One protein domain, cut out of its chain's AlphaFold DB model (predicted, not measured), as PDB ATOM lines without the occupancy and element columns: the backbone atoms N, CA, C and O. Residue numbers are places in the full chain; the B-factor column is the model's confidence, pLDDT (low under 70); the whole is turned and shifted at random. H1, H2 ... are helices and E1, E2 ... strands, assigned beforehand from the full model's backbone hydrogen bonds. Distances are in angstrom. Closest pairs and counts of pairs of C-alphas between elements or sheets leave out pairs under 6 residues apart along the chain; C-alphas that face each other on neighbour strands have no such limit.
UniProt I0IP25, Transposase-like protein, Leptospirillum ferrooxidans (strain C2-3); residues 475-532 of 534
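Overview. This is residues 475 to 532 of the 534 residues of the protein "Transposase-like protein" of Leptospirillum ferrooxidans (strain C2-3) (UniProt I0IP25). A narrow hairpin of two strands, E1 and E2, forms one end of an elongated, loosely built model, with the short helices H1 and H2 past its base and the unnamed stretch of residues 475 to 486 looping round at the other end. The small helix H3 lies off to the side near H2, and residues 522 to 527, of which 525 to 527 belong to H3, stick out. The printed part has 58 residues with three named helices and two named strands, in the order H1, E1, E2, H2, H3, and E1 and E2 make an antiparallel sheet in the order E1 - E2. The class is mixed, helices and strands. The whole is loose, with a radius of gyration of the C-alphas of 13.2 A and spans of 40 by 23 by 16 A.

Arrangement. Residues 475 to 486 hold no named element, and their C-alphas lie 13 to 19 A from the mean of the C-alphas. After them come H1, residues 487 to 493, then E1, residues 498 to 502, and E2, residues 505 to 511. E1 and E2 form a hairpin, antiparallel neighbours with 145 degrees between their directions. N 500 and O 509 are within hydrogen-bond range at 2.9 A, and so are N 511 and O 498 at 3.1 A. H1 and E2 are apart. H2, residues 514 to 520, only just touches H1, with 3 pairs of C-alphas within 8 A; the closest C-alphas, those of Leu 493 and Gln 516, are 6.7 A apart. H1 and H2 run opposite ways at a shallow tilt of 33 degrees, only just short of steep. H3, residues 525 to 530, is close to H2 but not clearly touching; their closest C-alphas, those of Ile 520 and Lys 528, are 6.0 A apart. H2 and H3 run opposite ways at a steep tilt of 57 degrees. H3 is apart from H1, E1 and E2. In H1, H2 and H3 every O i to N i+4 pair is within hydrogen-bond range.

Along the chain. H1 begins with C-alpha 487 at (184.800, 245.360, 161.291) and measures 9.8 A from first to last C-alpha. E1 measures 12.6 A and E2 13.5 A. E2 begins with C-alpha 505 at (213.408, 241.831, 176.902). H2 measures 10.0 A. H3 measures 8.8 A and ends with C-alpha 530 at (198.611, 249.459, 172.941).

Size, cuts and confidence. The two C-alphas farthest apart, those of Arg 484 and Arg 503, are 41.1 A apart. The printed part has no cut, and the four links between its elements are tight. The mean pLDDT of the printed part is 83.7, and residues 499 to 509 are under 70.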
ATOM      1  N   PRO A 475     193.194 244.346 152.494       94.00
ATOM      2  CA  PRO A 475     192.716 243.238 151.671       94.00
ATOM      3  C   PRO A 475     191.299 242.836 152.098       94.00
ATOM      4  O   PRO A 475     191.013 242.789 153.289       94.00
ATOM      5  N   ASP A 476     190.420 242.533 151.147       93.62
ATOM      6  CA  ASP A 476     189.133 241.876 151.380       93.62
ATOM      7  C   ASP A 476     189.305 240.345 151.506       93.62
ATOM      8  O   ASP A 476     190.417 239.815 151.442       93.62
ATOM      9  N   GLN A 477     188.199 239.607 151.652       88.19
ATOM     10  CA  GLN A 477     188.214 238.136 151.740       88.19
ATOM     11  C   GLN A 477     188.768 237.447 150.477       88.19
ATOM     12  O   GLN A 477     189.239 236.315 150.540       88.19
ATOM     13  N   LYS A 478     188.742 238.129 149.325       92.12
ATOM     14  CA  LYS A 478     189.325 237.682 148.051       92.12
ATOM     15  C   LYS A 478     190.735 238.250 147.836       92.12
ATOM     16  O   LYS A 478     191.266 238.146 146.731       92.12
ATOM     17  N   LYS A 479     191.337 238.841 148.876       89.50
ATOM     18  CA  LYS A 479     192.648 239.507 148.883       89.50
ATOM     19  C   LYS A 479     192.741 240.745 147.979       89.50
ATOM     20  O   LYS A 479     193.840 241.232 147.727       89.50
ATOM     21  N   LYS A 480     191.616 241.282 147.505       94.69
ATOM     22  CA  LYS A 480     191.570 242.520 146.715       94.69
ATOM     23  C   LYS A 480     191.571 243.740 147.640       94.69
ATOM     24  O   LYS A 480     190.976 243.685 148.712       94.69
ATOM     25  N   PRO A 481     192.211 244.854 147.260       94.50
ATOM     26  CA  PRO A 481     192.204 246.060 148.078       94.50
ATOM     27  C   PRO A 481     190.787 246.640 148.190       94.50
ATOM     28  O   PRO A 481     190.106 246.843 147.188       94.50
ATOM     29  N   THR A 482     190.362 246.950 149.415       94.62
ATOM     30  CA  THR A 482     189.092 247.622 149.706       94.62
ATOM     31  C   THR A 482     189.282 248.767 150.698       94.62
ATOM     32  O   THR A 482     190.029 248.660 151.672       94.62
ATOM     33  N   SER A 483     188.580 249.876 150.460       94.12
ATOM     34  CA  SER A 483     188.446 251.005 151.392       94.12
ATOM     35  C   SER A 483     187.175 250.915 152.246       94.12
ATOM     36  O   SER A 483     186.902 251.792 153.064       94.12
ATOM     37  N   ARG A 484     186.377 249.853 152.063       93.19
ATOM     38  CA  ARG A 484     185.108 249.624 152.767       93.19
ATOM     39  C   ARG A 484     185.071 248.254 153.464       93.19
ATOM     40  O   ARG A 484     184.108 247.515 153.255       93.19
ATOM     41  N   PRO A 485     186.081 247.883 154.275       93.88
ATOM     42  CA  PRO A 485     186.054 246.620 155.012       93.88
ATOM     43  C   PRO A 485     184.902 246.592 156.022       93.88
ATOM     44  O   PRO A 485     184.370 247.641 156.394       93.88
ATOM     45  N   THR A 486     184.507 245.399 156.464       89.94
ATOM     46  CA  THR A 486     183.643 245.238 157.641       89.94
ATOM     47  C   THR A 486     184.493 245.086 158.894       89.94
ATOM     48  O   THR A 486     185.578 244.505 158.817       89.94
ATOM     49  N   MET A 487     184.016 245.537 160.057       90.75
ATOM     50  CA  MET A 487     184.800 245.360 161.291       90.75
ATOM     51  C   MET A 487     184.984 243.897 161.680       90.75
ATOM     52  O   MET A 487     186.030 243.536 162.206       90.75
ATOM     53  N   ARG A 488     184.037 243.025 161.321       88.38
ATOM     54  CA  ARG A 488     184.194 241.571 161.489       88.38
ATOM     55  C   ARG A 488     185.426 241.058 160.749       88.38
ATOM     56  O   ARG A 488     186.210 240.306 161.313       88.38
ATOM     57  N   TRP A 489     185.608 241.477 159.497       91.38
ATOM     58  CA  TRP A 489     186.767 241.067 158.710       91.38
ATOM     59  C   TRP A 489     188.075 241.615 159.289       91.38
ATOM     60  O   TRP A 489     189.086 240.921 159.301       91.38
ATOM     61  N   ILE A 490     188.046 242.838 159.824       93.25
ATOM     62  CA  ILE A 490     189.196 243.410 160.528       93.25
ATOM     63  C   ILE A 490     189.551 242.577 161.757       93.25
ATOM     64  O   ILE A 490     190.713 242.223 161.904       93.25
ATOM     65  N   PHE A 491     188.580 242.207 162.594       90.00
ATOM     66  CA  PHE A 491     188.843 241.363 163.759       90.00
ATOM     67  C   PHE A 491     189.450 240.011 163.372       90.00
ATOM     68  O   PHE A 491     190.457 239.633 163.958       90.00
ATOM     69  N   GLN A 492     188.954 239.368 162.312       88.94
ATOM     70  CA  GLN A 492     189.533 238.122 161.789       88.94
ATOM     71  C   GLN A 492     190.983 238.292 161.307       88.94
ATOM     72  O   GLN A 492     191.832 237.442 161.557       88.94
ATOM     73  N   LEU A 493     191.312 239.406 160.642       91.56
ATOM     74  CA  LEU A 493     192.699 239.700 160.257       91.56
ATOM     75  C   LEU A 493     193.606 239.975 161.469       91.56
ATOM     76  O   LEU A 493     194.817 239.757 161.389       91.56
ATOM     77  N   MET A 494     193.026 240.447 162.570       89.62
ATOM     78  CA  MET A 494     193.710 240.756 163.827       89.62
ATOM     79  C   MET A 494     193.819 239.551 164.776       89.62
ATOM     80  O   MET A 494     194.458 239.666 165.818       89.62
ATOM     81  N   GLU A 495     193.258 238.393 164.425       86.62
ATOM     82  CA  GLU A 495     193.432 237.161 165.199       86.62
ATOM     83  C   GLU A 495     194.897 236.690 165.219       86.62
ATOM     84  O   GLU A 495     195.675 236.900 164.279       86.62
ATOM     85  N   GLY A 496     195.276 236.012 166.306       81.81
ATOM     86  CA  GLY A 496     196.612 235.431 166.472       81.81
ATOM     87  C   GLY A 496     197.724 236.449 166.744       81.81
ATOM     88  O   GLY A 496     198.892 236.138 166.510       81.81
ATOM     89  N   ILE A 497     197.381 237.655 167.208       82.50
ATOM     90  CA  ILE A 497     198.355 238.588 167.784       82.50
ATOM     91  C   ILE A 497     198.704 238.087 169.185       82.50
ATOM     92  O   ILE A 497     197.851 238.074 170.069       82.50
ATOM     93  N   ASN A 498     199.956 237.674 169.368       71.25
ATOM     94  CA  ASN A 498     200.455 237.120 170.622       71.25
ATOM     95  C   ASN A 498     201.536 238.028 171.210       71.25
ATOM     96  O   ASN A 498     202.374 238.573 170.483       71.25
ATOM     97  N   TRP A 499     201.533 238.149 172.536       69.56
ATOM     98  CA  TRP A 499     202.644 238.728 173.279       69.56
ATOM     99  C   TRP A 499     203.753 237.682 173.418       69.56
ATOM    100  O   TRP A 499     203.492 236.562 173.859       69.56
ATOM    101  N   MET A 500     204.973 238.021 172.999       64.88
ATOM    102  CA  MET A 500     206.110 237.105 173.012       64.88
ATOM    103  C   MET A 500     207.254 237.692 173.853       64.88
ATOM    104  O   MET A 500     208.019 238.524 173.352       64.88
ATOM    105  N   PRO A 501     207.388 237.293 175.131       61.56
ATOM    106  CA  PRO A 501     208.533 237.673 175.950       61.56
ATOM    107  C   PRO A 501     209.814 237.027 175.412       61.56
ATOM    108  O   PRO A 501     209.800 235.882 174.952       61.56
ATOM    109  N   SER A 502     210.939 237.742 175.476       59.94
ATOM    110  CA  SER A 502     212.254 237.198 175.112       59.94
ATOM    111  C   SER A 502     213.214 237.276 176.299       59.94
ATOM    112  O   SER A 502     213.075 238.134 177.165       59.94
ATOM    113  N   ARG A 503     214.218 236.388 176.353       54.00
ATOM    114  CA  ARG A 503     215.159 236.300 177.491       54.00
ATOM    115  C   ARG A 503     215.956 237.589 177.770       54.00
ATOM    116  O   ARG A 503     216.506 237.700 178.857       54.00
ATOM    117  N   GLY A 504     216.029 238.527 176.821       63.06
ATOM    118  CA  GLY A 504     216.697 239.830 176.979       63.06
ATOM    119  C   GLY A 504     215.749 241.032 177.023       63.06
ATOM    120  O   GLY A 504     216.207 242.147 177.245       63.06
ATOM    121  N   ASP A 505     214.449 240.809 176.825       56.47
ATOM    122  CA  ASP A 505     213.408 241.831 176.902       56.47
ATOM    123  C   ASP A 505     212.178 241.236 177.612       56.47
ATOM    124  O   ASP A 505     211.283 240.678 176.960       56.47
ATOM    125  N   PRO A 506     212.148 241.303 178.958       53.59
ATOM    126  CA  PRO A 506     211.034 240.811 179.763       53.59
ATOM    127  C   PRO A 506     209.722 241.557 179.494       53.59
ATOM    128  O   PRO A 506     208.662 241.028 179.823       53.59
ATOM    129  N   ALA A 507     209.775 242.761 178.904       55.47
ATOM    130  CA  ALA A 507     208.582 243.503 178.505       55.47
ATOM    131  C   ALA A 507     207.892 242.869 177.283       55.47
ATOM    132  O   ALA A 507     206.696 243.081 177.085       55.47
ATOM    133  N   GLY A 508     208.618 242.033 176.530       60.91
ATOM    134  CA  GLY A 508     208.137 241.252 175.395       60.91
ATOM    135  C   GLY A 508     207.745 242.080 174.175       60.91
ATOM    136  O   GLY A 508     207.398 243.254 174.261       60.91
ATOM    137  N   ALA A 509     207.771 241.448 173.004       67.69
ATOM    138  CA  ALA A 509     207.351 242.072 171.754       67.69
ATOM    139  C   ALA A 509     206.006 241.501 171.297       67.69
ATOM    140  O   ALA A 509     205.761 240.294 171.377       67.69
ATOM    141  N   ILE A 510     205.132 242.360 170.778       77.44
ATOM    142  CA  ILE A 510     203.888 241.923 170.141       77.44
ATOM    143  C   ILE A 510     204.229 241.478 168.717       77.44
ATOM    144  O   ILE A 510     204.597 242.293 167.866       77.44
ATOM    145  N   TRP A 511     204.116 240.178 168.443       81.25
ATOM    146  CA  TRP A 511     204.348 239.674 167.094       81.25
ATOM    147  C   TRP A 511     203.128 239.949 166.212       81.25
ATOM    148  O   TRP A 511     202.004 239.568 166.548       81.25
ATOM    149  N   MET A 512     203.353 240.603 165.070       87.69
ATOM    150  CA  MET A 512     202.302 240.976 164.120       87.69
ATOM    151  C   MET A 512     202.746 240.778 162.677       87.69
ATOM    152  O   MET A 512     203.856 241.149 162.287       87.69
ATOM    153  N   LYS A 513     201.825 240.278 161.852       90.00
ATOM    154  CA  LYS A 513     201.952 240.241 160.391       90.00
ATOM    155  C   LYS A 513     201.916 241.663 159.822       90.00
ATOM    156  O   LYS A 513     201.277 242.552 160.380       90.00
ATOM    157  N   GLU A 514     202.490 241.861 158.637       89.75
ATOM    158  CA  GLU A 514     202.477 243.170 157.957       89.75
ATOM    159  C   GLU A 514     201.062 243.723 157.733       89.75
ATOM    160  O   GLU A 514     200.814 244.914 157.905       89.75
ATOM    161  N   VAL A 515     200.092 242.851 157.434       91.31
ATOM    162  CA  VAL A 515     198.685 243.261 157.310       91.31
ATOM    163  C   VAL A 515     198.117 243.799 158.629       91.31
ATOM    164  O   VAL A 515     197.369 244.769 158.602       91.31
ATOM    165  N   GLN A 516     198.503 243.229 159.773       93.12
ATOM    166  CA  GLN A 516     198.037 243.652 161.099       93.12
ATOM    167  C   GLN A 516     198.640 245.007 161.474       93.12
ATOM    168  O   GLN A 516     197.905 245.915 161.853       93.12
ATOM    169  N   LYS A 517     199.948 245.198 161.249       91.44
ATOM    170  CA  LYS A 517     200.607 246.505 161.421       91.44
ATOM    171  C   LYS A 517     199.958 247.580 160.546       91.44
ATOM    172  O   LYS A 517     199.661 248.674 161.022       91.44
ATOM    173  N   LYS A 518     199.677 247.251 159.277       92.69
ATOM    174  CA  LYS A 518     198.977 248.146 158.345       92.69
ATOM    175  C   LYS A 518     197.566 248.487 158.825       92.69
ATOM    176  O   LYS A 518     197.135 249.616 158.665       92.69
ATOM    177  N   ILE A 519     196.833 247.528 159.387       94.06
ATOM    178  CA  ILE A 519     195.505 247.780 159.954       94.06
ATOM    179  C   ILE A 519     195.612 248.742 161.140       94.06
ATOM    180  O   ILE A 519     194.921 249.756 161.149       94.06
ATOM    181  N   ILE A 520     196.503 248.462 162.098       92.75
ATOM    182  CA  ILE A 520     196.700 249.281 163.304       92.75
ATOM    183  C   ILE A 520     197.104 250.716 162.953       92.75
ATOM    184  O   ILE A 520     196.657 251.654 163.613       92.75
ATOM    185  N   SER A 521     197.884 250.921 161.887       92.56
ATOM    186  CA  SER A 521     198.317 252.263 161.484       92.56
ATOM    187  C   SER A 521     197.160 253.202 161.100       92.56
ATOM    188  O   SER A 521     197.341 254.422 161.141       92.56
ATOM    189  N   PHE A 522     195.972 252.657 160.799       93.44
ATOM    190  CA  PHE A 522     194.743 253.411 160.528       93.44
ATOM    191  C   PHE A 522     193.902 253.733 161.777       93.44
ATOM    192  O   PHE A 522     192.887 254.422 161.654       93.44
ATOM    193  N   PHE A 523     194.282 253.251 162.961       91.19
ATOM    194  CA  PHE A 523     193.587 253.541 164.218       91.19
ATOM    195  C   PHE A 523     194.220 254.719 164.976       91.19
ATOM    196  O   PHE A 523     195.251 255.265 164.576       91.19
ATOM    197  N   SER A 524     193.566 255.143 166.064       87.94
ATOM    198  CA  SER A 524     194.003 256.282 166.881       87.94
ATOM    199  C   SER A 524     195.375 256.033 167.530       87.94
ATOM    200  O   SER A 524     195.738 254.875 167.761       87.94
ATOM    201  N   PRO A 525     196.125 257.097 167.887       88.69
ATOM    202  CA  PRO A 525     197.411 256.969 168.582       88.69
ATOM    203  C   PRO A 525     197.353 256.096 169.842       88.69
ATOM    204  O   PRO A 525     198.276 255.344 170.119       88.69
ATOM    205  N   GLU A 526     196.234 256.129 170.566       85.88
ATOM    206  CA  GLU A 526     195.994 255.289 171.745       85.88
ATOM    207  C   GLU A 526     195.995 253.793 171.402       85.88
ATOM    208  O   GLU A 526     196.614 252.994 172.097       85.88
ATOM    209  N   VAL A 527     195.313 253.400 170.318       87.81
ATOM    210  CA  VAL A 527     195.300 252.003 169.855       87.81
ATOM    211  C   VAL A 527     196.694 251.604 169.392       87.81
ATOM    212  O   VAL A 527     197.175 250.534 169.750       87.81
ATOM    213  N   LYS A 528     197.367 252.473 168.637       88.75
ATOM    214  CA  LYS A 528     198.734 252.226 168.173       88.75
ATOM    215  C   LYS A 528     199.702 251.983 169.333       88.75
ATOM    216  O   LYS A 528     200.452 251.012 169.288       88.75
ATOM    217  N   ALA A 529     199.600 252.781 170.398       85.12
ATOM    218  CA  ALA A 529     200.398 252.630 171.610       85.12
ATOM    219  C   ALA A 529     200.173 251.275 172.302       85.12
ATOM    220  O   ALA A 529     201.144 250.636 172.696       85.12
ATOM    221  N   ILE A 530     198.925 250.790 172.380       82.56
ATOM    222  CA  ILE A 530     198.611 249.459 172.941       82.56
ATOM    223  C   ILE A 530     199.332 248.343 172.170       82.56
ATOM    224  O   ILE A 530     199.783 247.373 172.771       82.56
ATOM    225  N   TYR A 531     199.452 248.482 170.848       83.19
ATOM    226  CA  TYR A 531     200.098 247.490 169.987       83.19
ATOM    227  C   TYR A 531     201.591 247.759 169.726       83.19
ATOM    228  O   TYR A 531     202.214 247.003 168.983       83.19
ATOM    229  N   GLY A 532     202.177 248.818 170.298       78.75
ATOM    230  CA  GLY A 532     203.570 249.200 170.035       78.75
ATOM    231  C   GLY A 532     203.848 249.572 168.571       78.75
ATOM    232  O   GLY A 532     204.959 249.374 168.082       78.75
TER     233      GLY A 532